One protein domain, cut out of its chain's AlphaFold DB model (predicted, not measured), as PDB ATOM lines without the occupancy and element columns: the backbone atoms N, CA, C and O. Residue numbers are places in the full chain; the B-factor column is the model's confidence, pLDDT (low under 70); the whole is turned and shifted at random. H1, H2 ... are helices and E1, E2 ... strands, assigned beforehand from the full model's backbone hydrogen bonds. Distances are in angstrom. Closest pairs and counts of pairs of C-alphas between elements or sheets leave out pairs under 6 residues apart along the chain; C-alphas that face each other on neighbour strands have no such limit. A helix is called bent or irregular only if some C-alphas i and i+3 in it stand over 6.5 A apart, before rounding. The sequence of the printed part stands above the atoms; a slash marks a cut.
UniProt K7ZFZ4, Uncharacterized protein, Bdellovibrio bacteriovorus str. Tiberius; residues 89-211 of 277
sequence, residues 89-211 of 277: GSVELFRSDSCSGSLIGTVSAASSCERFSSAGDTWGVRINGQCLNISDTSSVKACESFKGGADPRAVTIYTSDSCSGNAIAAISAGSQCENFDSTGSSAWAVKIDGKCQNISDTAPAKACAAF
ATOM      1  N   GLY A  89     270.425 178.824 216.386       66.56
ATOM      2  CA  GLY A  89     270.372 178.136 215.121       66.56
ATOM      3  C   GLY A  89     271.577 177.217 215.036       66.56
ATOM      4  O   GLY A  89     272.574 177.365 215.738       66.56
ATOM      5  N   SER A  90     271.496 176.209 214.199       82.69
ATOM      6  CA  SER A  90     272.642 175.348 214.009       82.69
ATOM      7  C   SER A  90     273.403 175.768 212.765       82.69
ATOM      8  O   SER A  90     272.787 176.004 211.725       82.69
ATOM      9  N   VAL A  91     274.728 175.802 212.849       91.56
ATOM     10  CA  VAL A  91     275.588 175.891 211.672       91.56
ATOM     11  C   VAL A  91     275.864 174.487 211.166       91.56
ATOM     12  O   VAL A  91     276.289 173.618 211.917       91.56
ATOM     13  N   GLU A  92     275.614 174.243 209.894       90.94
ATOM     14  CA  GLU A  92     275.861 172.947 209.265       90.94
ATOM     15  C   GLU A  92     277.160 173.019 208.454       90.94
ATOM     16  O   GLU A  92     277.337 173.942 207.662       90.94
ATOM     17  N   LEU A  93     278.066 172.061 208.638       93.12
ATOM     18  CA  LEU A  93     279.338 171.973 207.914       93.12
ATOM     19  C   LEU A  93     279.214 170.981 206.756       93.12
ATOM     20  O   LEU A  93     278.715 169.871 206.947       93.12
ATOM     21  N   PHE A  94     279.697 171.342 205.569       92.19
ATOM     22  CA  PHE A  94     279.597 170.522 204.364       92.19
ATOM     23  C   PHE A  94     280.941 170.331 203.674       92.19
ATOM     24  O   PHE A  94     281.765 171.242 203.578       92.19
ATOM     25  N   ARG A  95     281.101 169.155 203.067       91.62
ATOM     26  CA  ARG A  95     282.165 168.878 202.095       91.62
ATOM     27  C   ARG A  95     281.701 169.252 200.683       91.62
ATOM     28  O   ARG A  95     281.575 168.390 199.815       91.62
ATOM     29  N   SER A  96     281.264 170.502 200.523       92.38
ATOM     30  CA  SER A  96     280.758 171.073 199.271       92.38
ATOM     31  C   SER A  96     280.504 172.572 199.416       92.38
ATOM     32  O   SER A  96     279.730 172.976 200.283       92.38
ATOM     33  N   ASP A  97     281.037 173.351 198.482       89.88
ATOM     34  CA  ASP A  97     280.892 174.811 198.353       89.88
ATOM     35  C   ASP A  97     279.434 175.279 198.239       89.88
ATOM     36  O   ASP A  97     279.076 176.391 198.616       89.88
ATOM     37  N   SER A  98     278.564 174.413 197.708       89.62
ATOM     38  CA  SER A  98     277.131 174.680 197.516       89.62
ATOM     39  C   SER A  98     276.251 174.049 198.594       89.62
ATOM     40  O   SER A  98     275.023 174.081 198.491       89.62
ATOM     41  N   CYS A  99     276.856 173.442 199.620       87.38
ATOM     42  CA  CYS A  99     276.160 172.706 200.674       87.38
ATOM     43  C   CYS A  99     275.204 171.627 200.129       87.38
ATOM     44  O   CYS A  99     274.224 171.278 200.786       87.38
ATOM     45  N   SER A 100     275.447 171.124 198.917       86.06
ATOM     46  CA  SER A 100     274.659 170.052 198.293       86.06
ATOM     47  C   SER A 100     275.284 168.671 198.512       86.06
ATOM     48  O   SER A 100     274.624 167.650 198.330       86.06
ATOM     49  N   GLY A 101     276.557 168.643 198.919       77.06
ATOM     50  CA  GLY A 101     277.299 167.430 199.240       77.06
ATOM     51  C   GLY A 101     277.022 166.875 200.639       77.06
ATOM     52  O   GLY A 101     276.009 167.152 201.279       77.06
ATOM     53  N   SER A 102     277.955 166.054 201.124       81.50
ATOM     54  CA  SER A 102     277.811 165.393 202.422       81.50
ATOM     55  C   SER A 102     277.855 166.393 203.574       81.50
ATOM     56  O   SER A 102     278.822 167.147 203.708       81.50
ATOM     57  N   LEU A 103     276.827 166.336 204.426       83.75
ATOM     58  CA  LEU A 103     276.840 166.955 205.747       83.75
ATOM     59  C   LEU A 103     277.929 166.279 206.585       83.75
ATOM     60  O   LEU A 103     277.897 165.060 206.772       83.75
ATOM     61  N   ILE A 104     278.867 167.090 207.057       86.56
ATOM     62  CA  ILE A 104     279.916 166.705 207.998       86.56
ATOM     63  C   ILE A 104     279.330 166.695 209.402       86.56
ATOM     64  O   ILE A 104     279.481 165.712 210.115       86.56
ATOM     65  N   GLY A 105     278.628 167.766 209.775       81.81
ATOM     66  CA  GLY A 105     277.918 167.830 211.042       81.81
ATOM     67  C   GLY A 105     277.387 169.197 211.399       81.81
ATOM     68  O   GLY A 105     277.391 170.122 210.589       81.81
ATOM     69  N   THR A 106     276.902 169.300 212.630       85.62
ATOM     70  CA  THR A 106     276.074 170.428 213.053       85.62
ATOM     71  C   THR A 106     276.639 171.060 214.304       85.62
ATOM     72  O   THR A 106     276.792 170.384 215.317       85.62
ATOM     73  N   VAL A 107     276.944 172.347 214.234       88.06
ATOM     74  CA  VAL A 107     277.636 173.154 215.234       88.06
ATOM     75  C   VAL A 107     276.651 174.119 215.883       88.06
ATOM     76  O   VAL A 107     275.836 174.755 215.222       88.06
ATOM     77  N   SER A 108     276.751 174.240 217.198       84.94
ATOM     78  CA  SER A 108     276.095 175.270 218.003       84.94
ATOM     79  C   SER A 108     277.155 176.098 218.726       84.94
ATOM     80  O   SER A 108     278.311 175.678 218.815       84.94
ATOM     81  N   ALA A 109     276.762 177.226 219.320       81.31
ATOM     82  CA  ALA A 109     277.674 178.072 220.095       81.31
ATOM     83  C   ALA A 109     278.409 177.318 221.228       81.31
ATOM     84  O   ALA A 109     279.526 177.681 221.583       81.31
ATOM     85  N   ALA A 110     277.807 176.247 221.763       81.50
ATOM     86  CA  ALA A 110     278.363 175.418 222.836       81.50
ATOM     87  C   ALA A 110     279.107 174.161 222.339       81.50
ATOM     88  O   ALA A 110     279.534 173.335 223.144       81.50
ATOM     89  N   SER A 111     279.221 173.957 221.025       82.69
ATOM     90  CA  SER A 111     279.902 172.780 220.483       82.69
ATOM     91  C   SER A 111     281.399 172.803 220.799       82.69
ATOM     92  O   SER A 111     282.082 173.773 220.485       82.69
ATOM     93  N   SER A 112     281.915 171.697 221.343       87.81
ATOM     94  CA  SER A 112     283.355 171.402 221.350       87.81
ATOM     95  C   SER A 112     283.771 171.008 219.935       87.81
ATOM     96  O   SER A 112     283.223 170.059 219.363       87.81
ATOM     97  N   CYS A 113     284.684 171.776 219.342       89.44
ATOM     98  CA  CYS A 113     285.081 171.614 217.946       89.44
ATOM     99  C   CYS A 113     286.069 170.459 217.733       89.44
ATOM    100  O   CYS A 113     286.163 169.928 216.627       89.44
ATOM    101  N   GLU A 114     286.726 169.981 218.791       91.38
ATOM    102  CA  GLU A 114     287.652 168.841 218.771       91.38
ATOM    103  C   GLU A 114     286.985 167.545 218.297       91.38
ATOM    104  O   GLU A 114     287.644 166.671 217.726       91.38
ATOM    105  N   ARG A 115     285.661 167.427 218.461       86.25
ATOM    106  CA  ARG A 115     284.894 166.272 217.971       86.25
ATOM    107  C   ARG A 115     284.928 166.115 216.446       86.25
ATOM    108  O   ARG A 115     284.600 165.043 215.954       86.25
ATOM    109  N   PHE A 116     285.330 167.155 215.710       87.56
ATOM    110  CA  PHE A 116     285.503 167.130 214.255       87.56
ATOM    111  C   PHE A 116     286.939 166.826 213.805       87.56
ATOM    112  O   PHE A 116     287.236 166.901 212.614       87.56
ATOM    113  N   SER A 117     287.841 166.470 214.725       89.50
ATOM    114  CA  SER A 117     289.260 166.195 214.428       89.50
ATOM    115  C   SER A 117     289.489 165.106 213.375       89.50
ATOM    116  O   SER A 117     290.475 165.166 212.646       89.50
ATOM    117  N   SER A 118     288.576 164.142 213.248       82.06
ATOM    118  CA  SER A 118     288.634 163.063 212.252       82.06
ATOM    119  C   SER A 118     287.713 163.271 211.043       82.06
ATOM    120  O   SER A 118     287.618 162.390 210.192       82.06
ATOM    121  N   ALA A 119     287.037 164.420 210.944       83.56
ATOM    122  CA  ALA A 119     286.001 164.662 209.939       83.56
ATOM    123  C   ALA A 119     286.538 165.186 208.585       83.56
ATOM    124  O   ALA A 119     285.783 165.325 207.618       83.56
ATOM    125  N   GLY A 120     287.846 165.451 208.495       89.81
ATOM    126  CA  GLY A 120     288.508 165.984 207.299       89.81
ATOM    127  C   GLY A 120     288.202 167.464 207.068       89.81
ATOM    128  O   GLY A 120     288.038 168.224 208.027       89.81
ATOM    129  N   ASP A 121     288.104 167.864 205.800       93.69
ATOM    130  CA  ASP A 121     287.940 169.265 205.404       93.69
ATOM    131  C   ASP A 121     286.478 169.657 205.155       93.69
ATOM    132  O   ASP A 121     285.653 168.849 204.714       93.69
ATOM    133  N   THR A 122     286.185 170.924 205.443       93.31
ATOM    134  CA  THR A 122     284.925 171.633 205.207       93.31
ATOM    135  C   THR A 122     285.148 172.712 204.154       93.31
ATOM    136  O   THR A 122     286.116 173.465 204.248       93.31
ATOM    137  N   TRP A 123     284.250 172.782 203.171       94.31
ATOM    138  CA  TRP A 123     284.334 173.713 202.032       94.31
ATOM    139  C   TRP A 123     283.122 174.655 201.967       94.31
ATOM    140  O   TRP A 123     283.176 175.745 201.410       94.31
ATOM    141  N   GLY A 124     282.015 174.274 202.613       94.50
ATOM    142  CA  GLY A 124     280.832 175.120 202.735       94.50
ATOM    143  C   GLY A 124     280.214 175.033 204.120       94.50
ATOM    144  O   GLY A 124     280.295 174.005 204.798       94.50
ATOM    145  N   VAL A 125     279.562 176.115 204.533       95.56
ATOM    146  CA  VAL A 125     278.787 176.170 205.776       95.56
ATOM    147  C   VAL A 125     277.385 176.676 205.492       95.56
ATOM    148  O   VAL A 125     277.197 177.574 204.674       95.56
ATOM    149  N   ARG A 126     276.379 176.130 206.170       93.19
ATOM    150  CA  ARG A 126     275.013 176.650 206.098       93.19
ATOM    151  C   ARG A 126     274.632 177.307 207.408       93.19
ATOM    152  O   ARG A 126     274.724 176.692 208.466       93.19
ATOM    153  N   ILE A 127     274.185 178.552 207.307       90.38
ATOM    154  CA  ILE A 127     273.784 179.392 208.433       90.38
ATOM    155  C   ILE A 127     272.415 179.964 208.102       90.38
ATOM    156  O   ILE A 127     272.239 180.571 207.047       90.38
ATOM    157  N   ASN A 128     271.430 179.741 208.973       81.12
ATOM    158  CA  ASN A 128     270.051 180.205 208.772       81.12
ATOM    159  C   ASN A 128     269.477 179.826 207.389       81.12
ATOM    160  O   ASN A 128     268.812 180.618 206.729       81.12
ATOM    161  N   GLY A 129     269.782 178.608 206.923       83.12
ATOM    162  CA  GLY A 129     269.338 178.090 205.625       83.12
ATOM    163  C   GLY A 129     270.111 178.617 204.409       83.12
ATOM    164  O   GLY A 129     269.978 178.048 203.327       83.12
ATOM    165  N   GLN A 130     270.961 179.635 204.566       89.25
ATOM    166  CA  GLN A 130     271.818 180.142 203.497       89.25
ATOM    167  C   GLN A 130     273.136 179.362 203.468       89.25
ATOM    168  O   GLN A 130     273.848 179.304 204.470       89.25
ATOM    169  N   CYS A 131     273.475 178.778 202.317       93.19
ATOM    170  CA  CYS A 131     274.802 178.213 202.103       93.19
ATOM    171  C   CYS A 131     275.818 179.324 201.828       93.19
ATOM    172  O   CYS A 131     275.543 180.247 201.056       93.19
ATOM    173  N   LEU A 132     276.982 179.217 202.452       94.12
ATOM    174  CA  LEU A 132     278.122 180.096 202.285       94.12
ATOM    175  C   LEU A 132     279.313 179.252 201.841       94.12
ATOM    176  O   LEU A 132     279.671 178.285 202.518       94.12
ATOM    177  N   ASN A 133     279.931 179.654 200.733       94.06
ATOM    178  CA  ASN A 133     281.227 179.119 200.353       94.06
ATOM    179  C   ASN A 133     282.291 179.632 201.326       94.06
ATOM    180  O   ASN A 133     282.276 180.814 201.697       94.06
ATOM    181  N   ILE A 134     283.210 178.765 201.726       93.94
ATOM    182  CA  ILE A 134     284.345 179.128 202.570       93.94
ATOM    183  C   ILE A 134     285.625 178.648 201.902       93.94
ATOM    184  O   ILE A 134     285.599 177.792 201.027       93.94
ATOM    185  N   SER A 135     286.766 179.197 202.303       92.19
ATOM    186  CA  SER A 135     288.030 178.591 201.892       92.19
ATOM    187  C   SER A 135     288.179 177.233 202.572       92.19
ATOM    188  O   SER A 135     288.030 177.153 203.796       92.19
ATOM    189  N   ASP A 136     288.499 176.202 201.790       92.25
ATOM    190  CA  ASP A 136     288.712 174.841 202.275       92.25
ATOM    191  C   ASP A 136     289.601 174.832 203.515       92.25
ATOM    192  O   ASP A 136     290.715 175.370 203.542       92.25
ATOM    193  N   THR A 137     289.085 174.237 204.581       93.25
ATOM    194  CA  THR A 137     289.787 174.202 205.854       93.25
ATOM    195  C   THR A 137     289.387 172.986 206.666       93.25
ATOM    196  O   THR A 137     288.371 172.351 206.392       93.25
ATOM    197  N   SER A 138     290.167 172.658 207.695       94.75
ATOM    198  CA  SER A 138     289.830 171.532 208.559       94.75
ATOM    199  C   SER A 138     288.483 171.770 209.245       94.75
ATOM    200  O   SER A 138     288.154 172.888 209.648       94.75
ATOM    201  N   SER A 139     287.705 170.709 209.442       93.38
ATOM    202  CA  SER A 139     286.379 170.814 210.065       93.38
ATOM    203  C   SER A 139     286.428 171.379 211.492       93.38
ATOM    204  O   SER A 139     285.482 172.026 211.933       93.38
ATOM    205  N   VAL A 140     287.554 171.208 212.197       93.56
ATOM    206  CA  VAL A 140     287.805 171.849 213.499       93.56
ATOM    207  C   VAL A 140     287.912 173.366 213.347       93.56
ATOM    208  O   VAL A 140     287.235 174.097 214.066       93.56
ATOM    209  N   LYS A 141     288.715 173.851 212.389       93.50
ATOM    210  CA  LYS A 141     288.877 175.290 212.145       93.50
ATOM    211  C   LYS A 141     287.583 175.916 211.624       93.50
ATOM    212  O   LYS A 141     287.216 176.992 212.080       93.50
ATOM    213  N   ALA A 142     286.846 175.228 210.750       94.25
ATOM    214  CA  ALA A 142     285.525 175.675 210.312       94.25
ATOM    215  C   ALA A 142     284.531 175.759 211.486       94.25
ATOM    216  O   ALA A 142     283.819 176.752 211.621       94.25
ATOM    217  N   CYS A 143     284.509 174.759 212.373       93.62
ATOM    218  CA  CYS A 143     283.686 174.796 213.580       93.62
ATOM    219  C   CYS A 143     284.022 176.009 214.459       93.62
ATOM    220  O   CYS A 143     283.121 176.769 214.808       93.62
ATOM    221  N   GLU A 144     285.303 176.239 214.759       93.81
ATOM    222  CA  GLU A 144     285.728 177.390 215.564       93.81
ATOM    223  C   GLU A 144     285.353 178.717 214.903       93.81
ATOM    224  O   GLU A 144     284.824 179.612 215.567       93.81
ATOM    225  N   SER A 145     285.535 178.814 213.584       94.31
ATOM    226  CA  SER A 145     285.273 180.053 212.865       94.31
ATOM    227  C   SER A 145     283.793 180.402 212.732       94.31
ATOM    228  O   SER A 145     283.445 181.579 212.610       94.31
ATOM    229  N   PHE A 146     282.912 179.400 212.723       94.94
ATOM    230  CA  PHE A 146     281.501 179.595 212.397       94.94
ATOM    231  C   PHE A 146     280.530 179.228 213.518       94.94
ATOM    232  O   PHE A 146     279.345 179.514 213.375       94.94
ATOM    233  N   LYS A 147     280.970 178.686 214.663       92.19
ATOM    234  CA  LYS A 147     280.062 178.359 215.784       92.19
ATOM    235  C   LYS A 147     279.256 179.555 216.302       92.19
ATOM    236  O   LYS A 147     278.147 179.368 216.798       92.19
ATOM    237  N   GLY A 148     279.779 180.777 216.153       92.06
ATOM    238  CA  GLY A 148     279.063 182.015 216.478       92.06
ATOM    239  C   GLY A 148     277.845 182.265 215.582       92.06
ATOM    240  O   GLY A 148     276.878 182.861 216.043       92.06
ATOM    241  N   GLY A 149     277.840 181.717 214.361       92.31
ATOM    242  CA  GLY A 149     276.731 181.749 213.397       92.31
ATOM    243  C   GLY A 149     275.446 181.072 213.868       92.31
ATOM    244  O   GLY A 149     274.399 181.231 213.249       92.31
ATOM    245  N   ALA A 150     275.519 180.335 214.972       88.12
ATOM    246  CA  ALA A 150     274.358 179.821 215.671       88.12
ATOM    247  C   ALA A 150     273.488 180.946 216.268       88.12
ATOM    248  O   ALA A 150     272.301 180.762 216.518       88.12
ATOM    249  N   ASP A 151     274.051 182.128 216.509       89.12
ATOM    250  CA  ASP A 151     273.271 183.292 216.914       89.12
ATOM    251  C   ASP A 151     272.477 183.848 215.712       89.12
ATOM    252  O   ASP A 151     273.067 184.110 214.660       89.12
ATOM    253  N   PRO A 152     271.153 184.074 215.818       84.50
ATOM    254  CA  PRO A 152     270.377 184.687 214.737       84.50
ATOM    255  C   PRO A 152     270.844 186.106 214.369       84.50
ATOM    256  O   PRO A 152     270.549 186.570 213.268       84.50
ATOM    257  N   ARG A 153     271.567 186.790 215.263       89.19
ATOM    258  CA  ARG A 153     272.195 188.101 215.036       89.19
ATOM    259  C   ARG A 153     273.687 188.003 214.730       89.19
ATOM    260  O   ARG A 153     274.398 189.003 214.827       89.19
ATOM    261  N   ALA A 154     274.185 186.811 214.408       93.19
ATOM    262  CA  ALA A 154     275.583 186.641 214.064       93.19
ATOM    263  C   ALA A 154     275.984 187.539 212.890       93.19
ATOM    264  O   ALA A 154     275.236 187.733 211.930       93.19
ATOM    265  N   VAL A 155     277.207 188.047 212.968       95.38
ATOM    266  CA  VAL A 155     277.843 188.812 211.904       95.38
ATOM    267  C   VAL A 155     278.693 187.869 211.078       95.38
ATOM    268  O   VAL A 155     279.532 187.155 211.625       95.38
ATOM    269  N   THR A 156     278.529 187.883 209.761       96.00
ATOM    270  CA  THR A 156     279.397 187.101 208.872       96.00
ATOM    271  C   THR A 156     280.480 187.996 208.287       96.00
ATOM    272  O   THR A 156     280.168 189.046 207.733       96.00
ATOM    273  N   ILE A 157     281.744 187.588 208.393       96.12
ATOM    274  CA  ILE A 157     282.898 188.298 207.820       96.12
ATOM    275  C   ILE A 157     283.216 187.707 206.442       96.12
ATOM    276  O   ILE A 157     283.213 186.485 206.293       96.12
ATOM    277  N   TYR A 158     283.529 188.553 205.458       95.56
ATOM    278  CA  TYR A 158     283.800 188.159 204.073       95.56
ATOM    279  C   TYR A 158     285.132 188.692 203.543       95.56
ATOM    280  O   TYR A 158     285.619 189.742 203.970       95.56
ATOM    281  N   THR A 159     285.659 187.994 202.536       93.25
ATOM    282  CA  THR A 159     286.830 188.400 201.740       93.25
ATOM    283  C   THR A 159     286.467 189.267 200.525       93.25
ATOM    284  O   THR A 159     287.204 189.282 199.543       93.25
ATOM    285  N   SER A 160     285.285 189.893 200.503       93.38
ATOM    286  CA  SER A 160     284.889 190.805 199.424       93.38
ATOM    287  C   SER A 160     283.967 191.907 199.924       93.38
ATOM    288  O   SER A 160     283.065 191.638 200.715       93.38
ATOM    289  N   ASP A 161     284.130 193.113 199.381       89.81
ATOM    290  CA  ASP A 161     283.405 194.345 199.744       89.81
ATOM    291  C   ASP A 161     281.876 194.229 199.606       89.81
ATOM    292  O   ASP A 161     281.113 195.015 200.166       89.81
ATOM    293  N   SER A 162     281.415 193.245 198.830       91.44
ATOM    294  CA  SER A 162     280.003 193.003 198.509       91.44
ATOM    295  C   SER A 162     279.417 191.759 199.181       91.44
ATOM    296  O   SER A 162     278.292 191.372 198.863       91.44
ATOM    297  N   CYS A 163     280.151 191.118 200.100       93.06
ATOM    298  CA  CYS A 163     279.725 189.894 200.791       93.06
ATOM    299  C   CYS A 163     279.314 188.763 199.826       93.06
ATOM    300  O   CYS A 163     278.405 187.978 200.103       93.06
ATOM    301  N   SER A 164     279.964 188.728 198.664       90.50
ATOM    302  CA  SER A 164     279.723 187.786 197.564       90.50
ATOM    303  C   SER A 164     280.808 186.715 197.447       90.50
ATOM    304  O   SER A 164     280.590 185.696 196.797       90.50
ATOM    305  N   GLY A 165     281.974 186.958 198.052       87.12
ATOM    306  CA  GLY A 165     283.100 186.035 198.088       87.12
ATOM    307  C   GLY A 165     282.988 185.029 199.230       87.12
ATOM    308  O   GLY A 165     281.915 184.816 199.801       87.12
ATOM    309  N   ASN A 166     284.124 184.433 199.587       92.12
ATOM    310  CA  ASN A 166     284.176 183.454 200.664       92.12
ATOM    311  C   ASN A 166     283.866 184.115 202.009       92.12
ATOM    312  O   ASN A 166     284.369 185.197 202.332       92.12
ATOM    313  N   ALA A 167     283.054 183.428 202.808       94.69
ATOM    314  CA  ALA A 167     282.908 183.767 204.210       94.69
ATOM    315  C   ALA A 167     284.146 183.278 204.980       94.69
ATOM    316  O   ALA A 167     284.678 182.198 204.725       94.69
ATOM    317  N   ILE A 168     284.595 184.083 205.937       94.56
ATOM    318  CA  ILE A 168     285.760 183.805 206.786       94.56
ATOM    319  C   ILE A 168     285.315 183.225 208.126       94.56
ATOM    320  O   ILE A 168     285.921 182.288 208.642       94.56
ATOM    321  N   ALA A 169     284.267 183.820 208.696       95.25
ATOM    322  CA  ALA A 169     283.768 183.513 210.025       95.25
ATOM    323  C   ALA A 169     282.318 183.977 210.183       95.25
ATOM    324  O   ALA A 169     281.885 184.912 209.502       95.25
ATOM    325  N   ALA A 170     281.606 183.377 211.133       95.44
ATOM    326  CA  ALA A 170     280.350 183.897 211.657       95.44
ATOM    327  C   ALA A 170     280.486 184.086 213.170       95.44
ATOM    328  O   ALA A 170     280.691 183.122 213.913       95.44
ATOM    329  N   ILE A 171     280.408 185.341 213.605       95.44
ATOM    330  CA  ILE A 171     280.745 185.774 214.960       95.44
ATOM    331  C   ILE A 171     279.518 186.281 215.712       95.44
ATOM    332  O   ILE A 171     278.601 186.856 215.131       95.44
ATOM    333  N   SER A 172     279.542 186.120 217.025       92.88
ATOM    334  CA  SER A 172     278.568 186.676 217.963       92.88
ATOM    335  C   SER A 172     279.291 187.239 219.189       92.88
ATOM    336  O   SER A 172     280.516 187.135 219.305       92.88
ATOM    337  N   ALA A 173     278.563 187.833 220.135       90.44
ATOM    338  CA  ALA A 173     279.137 188.433 221.340       90.44
ATOM    339  C   ALA A 173     280.020 187.445 222.136       90.44
ATOM    340  O   ALA A 173     281.020 187.837 222.743       90.44
ATOM    341  N   GLY A 174     279.700 186.147 222.077       88.31
ATOM    342  CA  GLY A 174     280.468 185.070 222.709       88.31
ATOM    343  C   GLY A 174     281.710 184.605 221.939       88.31
ATOM    344  O   GLY A 174     282.476 183.806 222.468       88.31
ATOM    345  N   SER A 175     281.938 185.080 220.711       91.94
ATOM    346  CA  SER A 175     283.077 184.647 219.898       91.94
ATOM    347  C   SER A 175     284.419 185.043 220.517       91.94
ATOM    348  O   SER A 175     284.608 186.179 220.970       91.94
ATOM    349  N   GLN A 176     285.351 184.090 220.488       90.62
ATOM    350  CA  GLN A 176     286.753 184.229 220.879       90.62
ATOM    351  C   GLN A 176     287.557 184.682 219.662       90.62
ATOM    352  O   GLN A 176     287.804 183.900 218.745       90.62
ATOM    353  N   CYS A 177     287.902 185.968 219.610       91.62
ATOM    354  CA  CYS A 177     288.514 186.552 218.420       91.62
ATOM    355  C   CYS A 177     289.965 186.103 218.196       91.62
ATOM    356  O   CYS A 177     290.469 186.175 217.080       91.62
ATOM    357  N   GLU A 178     290.615 185.613 219.248       88.25
ATOM    358  CA  GLU A 178     291.942 185.005 219.239       88.25
ATOM    359  C   GLU A 178     292.018 183.700 218.432       88.25
ATOM    360  O   GLU A 178     293.108 183.300 218.034       88.25
ATOM    361  N   ASN A 179     290.876 183.064 218.140       84.75
ATOM    362  CA  ASN A 179     290.822 181.842 217.328       84.75
ATOM    363  C   ASN A 179     290.915 182.132 215.818       84.75
ATOM    364  O   ASN A 179     291.040 181.205 215.016       84.75
ATOM    365  N   PHE A 180     290.847 183.404 215.417       87.31
ATOM    366  CA  PHE A 180     290.950 183.816 214.023       87.31
ATOM    367  C   PHE A 180     292.376 184.210 213.653       87.31
ATOM    368  O   PHE A 180     293.157 184.659 214.490       87.31
ATOM    369  N   ASP A 181     292.699 184.084 212.366       78.12
ATOM    370  CA  ASP A 181     293.996 184.520 211.859       78.12
ATOM    371  C   ASP A 181     294.189 186.025 212.106       78.12
ATOM    372  O   ASP A 181     293.303 186.849 211.845       78.12
ATOM    373  N   SER A 182     295.354 186.370 212.646       74.19
ATOM    374  CA  SER A 182     295.773 187.739 212.928       74.19
ATOM    375  C   SER A 182     296.804 188.253 211.919       74.19
ATOM    376  O   SER A 182     297.299 189.369 212.076       74.19
ATOM    377  N   THR A 183     297.172 187.446 210.919       58.31
ATOM    378  CA  THR A 183     298.197 187.768 209.920       58.31
ATOM    379  C   THR A 183     297.580 188.158 208.575       58.31
ATOM    380  O   THR A 183     296.687 187.489 208.063       58.31
ATOM    381  N   GLY A 184     298.061 189.265 207.993       62.06
ATOM    382  CA  GLY A 184     297.552 189.804 206.724       62.06
ATOM    383  C   GLY A 184     296.135 190.400 206.805       62.06
ATOM    384  O   GLY A 184     295.408 190.202 207.777       62.06
ATOM    385  N   SER A 185     295.743 191.159 205.776       77.31
ATOM    386  CA  SER A 185     294.377 191.684 205.636       77.31
ATOM    387  C   SER A 185     293.565 190.783 204.713       77.31
ATOM    388  O   SER A 185     293.903 190.632 203.541       77.31
ATOM    389  N   SER A 186     292.493 190.191 205.233       85.81
ATOM    390  CA  SER A 186     291.590 189.327 204.459       85.81
ATOM    391  C   SER A 186     290.110 189.571 204.742       85.81
ATOM    392  O   SER A 186     289.276 189.061 204.003       85.81
ATOM    393  N   ALA A 187     289.771 190.362 205.763       92.81
ATOM    394  CA  ALA A 187     288.404 190.779 206.050       92.81
ATOM    395  C   ALA A 187     288.130 192.142 205.411       92.81
ATOM    396  O   ALA A 187     288.743 193.130 205.816       92.81
ATOM    397  N   TRP A 188     287.238 192.176 204.422       93.75
ATOM    398  CA  TRP A 188     286.932 193.375 203.623       93.75
ATOM    399  C   TRP A 188     285.483 193.836 203.801       93.75
ATOM    400  O   TRP A 188     285.174 195.016 203.689       93.75
ATOM    401  N   ALA A 189     284.578 192.924 204.168       94.62
ATOM    402  CA  ALA A 189     283.201 193.278 204.498       94.62
ATOM    403  C   ALA A 189     282.647 192.452 205.652       94.62
ATOM    404  O   ALA A 189     283.117 191.350 205.959       94.62
ATOM    405  N   VAL A 190     281.581 192.974 206.246       95.56
ATOM    406  CA  VAL A 190     280.760 192.277 207.232       95.56
ATOM    407  C   VAL A 190     279.293 192.322 206.827       95.56
ATOM    408  O   VAL A 190     278.803 193.327 206.315       95.56
ATOM    409  N   LYS A 191     278.562 191.236 207.070       94.81
ATOM    410  CA  LYS A 191     277.107 191.182 206.907       94.81
ATOM    411  C   LYS A 191     276.453 191.260 208.280       94.81
ATOM    412  O   LYS A 191     276.583 190.330 209.070       94.81
ATOM    413  N   ILE A 192     275.755 192.362 208.533       91.62
ATOM    414  CA  ILE A 192     275.060 192.671 209.789       91.62
ATOM    415  C   ILE A 192     273.581 192.868 209.453       91.62
ATOM    416  O   ILE A 192     273.258 193.613 208.527       91.62
ATOM    417  N   ASP A 193     272.678 192.182 210.158       85.25
ATOM    418  CA  ASP A 193     271.224 192.248 209.920       85.25
ATOM    419  C   ASP A 193     270.835 192.036 208.443       85.25
ATOM    420  O   ASP A 193     269.989 192.728 207.872       85.25
ATOM    421  N   GLY A 194     271.521 191.107 207.775       85.69
ATOM    422  CA  GLY A 194     271.298 190.801 206.362       85.69
ATOM    423  C   GLY A 194     271.886 191.813 205.371       85.69
ATOM    424  O   GLY A 194     271.904 191.523 204.174       85.69
ATOM    425  N   LYS A 195     272.410 192.953 205.834       89.75
ATOM    426  CA  LYS A 195     273.019 193.993 204.996       89.75
ATOM    427  C   LYS A 195     274.530 193.830 204.956       89.75
ATOM    428  O   LYS A 195     275.173 193.736 205.998       89.75
ATOM    429  N   CYS A 196     275.089 193.818 203.751       92.69
ATOM    430  CA  CYS A 196     276.531 193.880 203.581       92.69
ATOM    431  C   CYS A 196     277.030 195.301 203.844       92.69
ATOM    432  O   CYS A 196     276.416 196.264 203.385       92.69
ATOM    433  N   GLN A 197     278.130 195.411 204.574       91.25
ATOM    434  CA  GLN A 197     278.824 196.654 204.865       91.25
ATOM    435  C   GLN A 197     280.287 196.472 204.499       91.25
ATOM    436  O   GLN A 197     280.953 195.580 205.033       91.25
ATOM    437  N   ASN A 198     280.773 197.324 203.603       90.50
ATOM    438  CA  ASN A 198     282.196 197.417 203.336       90.50
ATOM    439  C   ASN A 198     282.905 197.969 204.577       90.50
ATOM    440  O   ASN A 198     282.401 198.885 205.234       90.50
ATOM    441  N   ILE A 199     284.066 197.413 204.896       90.50
ATOM    442  CA  ILE A 199     284.890 197.853 206.019       90.50
ATOM    443  C   ILE A 199     286.295 198.150 205.514       90.50
ATOM    444  O   ILE A 199     286.677 197.768 204.416       90.50
ATOM    445  N   SER A 200     287.091 198.852 206.313       86.94
ATOM    446  CA  SER A 200     288.517 198.938 206.011       86.94
ATOM    447  C   SER A 200     289.166 197.567 206.177       86.94
ATOM    448  O   SER A 200     289.061 196.965 207.249       86.94
ATOM    449  N   ASP A 201     289.866 197.125 205.135       88.75
ATOM    450  CA  ASP A 201     290.582 195.857 205.094       88.75
ATOM    451  C   ASP A 201     291.396 195.616 206.360       88.75
ATOM    452  O   ASP A 201     292.261 196.409 206.752       88.75
ATOM    453  N   THR A 202     291.143 194.484 207.003       91.19
ATOM    454  CA  THR A 202     291.809 194.163 208.258       91.19
ATOM    455  C   THR A 202     291.989 192.663 208.457       91.19
ATOM    456  O   THR A 202     291.506 191.835 207.677       91.19
ATOM    457  N   ALA A 203     292.736 192.301 209.497       92.88
ATOM    458  CA  ALA A 203     292.904 190.911 209.887       92.88
ATOM    459  C   ALA A 203     291.583 190.362 210.465       92.88
ATOM    460  O   ALA A 203     290.928 191.068 211.240       92.88
ATOM    461  N   PRO A 204     291.199 189.108 210.174       93.12
ATOM    462  CA  PRO A 204     289.971 188.496 210.688       93.12
ATOM    463  C   PRO A 204     289.784 188.603 212.207       93.12
ATOM    464  O   PRO A 204     288.687 188.926 212.660       93.12
ATOM    465  N   ALA A 205     290.844 188.420 213.001       93.56
ATOM    466  CA  ALA A 205     290.783 188.600 214.455       93.56
ATOM    467  C   ALA A 205     290.396 190.033 214.864       93.56
ATOM    468  O   ALA A 205     289.612 190.239 215.795       93.56
ATOM    469  N   LYS A 206     290.905 191.035 214.138       93.69
ATOM    470  CA  LYS A 206     290.612 192.449 214.389       93.69
ATOM    471  C   LYS A 206     289.203 192.822 213.931       93.69
ATOM    472  O   LYS A 206     288.499 193.502 214.672       93.69
ATOM    473  N   ALA A 207     288.757 192.309 212.781       95.44
ATOM    474  CA  ALA A 207     287.364 192.419 212.349       95.44
ATOM    475  C   ALA A 207     286.412 191.767 213.365       95.44
ATOM    476  O   ALA A 207     285.403 192.362 213.734       95.44
ATOM    477  N   CYS A 208     286.758 190.589 213.897       95.50
ATOM    478  CA  CYS A 208     285.978 189.959 214.957       95.50
ATOM    479  C   CYS A 208     285.826 190.880 216.166       95.50
ATOM    480  O   CYS A 208     284.706 191.125 216.609       95.50
ATOM    481  N   ALA A 209     286.935 191.424 216.671       95.06
ATOM    482  CA  ALA A 209     286.913 192.296 217.839       95.06
ATOM    483  C   ALA A 209     286.101 193.578 217.594       95.06
ATOM    484  O   ALA A 209     285.411 194.042 218.498       95.06
ATOM    485  N   ALA A 210     286.159 194.116 216.374       95.81
ATOM    486  CA  ALA A 210     285.450 195.327 215.981       95.81
ATOM    487  C   ALA A 210     283.941 195.136 215.803       95.81
ATOM    488  O   ALA A 210     283.191 196.066 216.081       95.81
ATOM    489  N   PHE A 211     283.490 193.964 215.340       96.69
ATOM    490  CA  PHE A 211     282.104 193.781 214.888       96.69
ATOM    491  C   PHE A 211     281.299 192.736 215.665       96.69
ATOM    492  O   PHE A 211     280.082 192.691 215.502       96.69
TER     493      PHE A 211
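AT A GLANCE: This is residues 89 to 211 of the 277 residues of an uncharacterized protein of Bdellovibrio bacteriovorus str. Tiberius (UniProt K7ZFZ4). Two similar lobes sit side by side, each a strongly twisted sheet of four antiparallel strands with a helix packed on it, and they make the longest axis together. The first lobe holds E1 to E4 with H2, and the small H1 at its margin; the second holds E5 to E8 with H3, and H2 also packs beside its edge strand E6, where the lobes meet. The printed part has 123 residues, with three named helices and eight named strands in the order E1 E2 H1 E3 E4 H2 E5 E6 E7 E8 H3. The sheets run E2 E1 E3 E4 and E6 E5 E7 E8, and the class is mixed, helices and strands. The whole is compact and rounded, with a radius of gyration of the C-alphas of 12.8 A and spans of 36 by 26 by 26 A.

HOW THE PARTS SIT: In the first sheet, E1, residues 91 to 94, and E3, residues 121 to 127, are the inner strands. Its edge strands are E2, residues 103 to 107, and E4, residues 130 to 138. E1 and E2 form a hairpin, with N 93 and O 105 2.8 A apart, within hydrogen-bond range. Between E1 and E3, N 92 and O 126 are within that range at 3.0 A. E3 and E4 form another hairpin, with N 125 and O 132 within range at 3.0 A; E4 bends by 80 degrees at residue 135. H2, residues 139 to 150, is on one face of this sheet in two layers, helix over sheet, and the C-alphas of Thr 122 and Ser 139 are the closest of E3 and H2, at 5.1 A. H1, residues 113 to 116, only grazes the sheet and touches H2, residues 139 to 144 alone, with the closest C-alphas, Cys 113 and Val 140, 5.2 A apart. E2, H1 and E3 form a split strand-helix-strand unit, two strands running the same way with E1 between them, and its crossover is right-handed. In the second sheet, the edge strand E6, residues 167 to 171, forms a hairpin with E5, residues 155 to 158, where N 157 and O 169 are within range at 2.9 A. E5 is the neighbour of E7, residues 187 to 192, with N 191 and O 156 at 2.8 A. E7 forms a hairpin with the edge strand E8, residues 195 to 202, with N 197 and O 190 at 2.8 A. H2 is only just at this sheet's level, with a height over the sheet of 3.8 A, and the closest C-alphas of H2 and E6, Gly 148 and Ile 171, are 4.4 A apart. The closest C-alphas of E4 and E6, Ile 134 and Ala 167, are 5.1 A apart. H3, residues 204 to 211, is on the second sheet, with the C-alphas of Ala 187 and Pro 204 the closest of E7 and H3, at 5.4 A. H2 and H3 are apart. Every O i to N i+4 pair is within hydrogen-bond range in H3 and 5 of 8 in H2, while H1 is too short for such a pair.

IN THESE COORDINATES: E1 begins at C-alpha 91 (275.588, 175.891, 211.672). E4 is 20.6 A long from first to last C-alpha, E8 19.1 A, E3 17.7 A and E7 14.0 A. H2 is 16.0 A long and irregular, with C-alphas 145 and 148 7.4 A apart; it begins at C-alpha 139 (286.379, 170.814, 210.065). H3 is 10.4 A long and ends at C-alpha 211 (282.104, 193.781, 214.888).

THE WHOLE: The two C-alphas farthest apart, those of Ser 118 and Ser 200, are 36.4 A apart. The printed part has no cut. The link from E6 to E7, residues 172 to 186, is long and holds no named element. The mean pLDDT of the printed part is 89.6; residues 89, 183 and 184 are under 70.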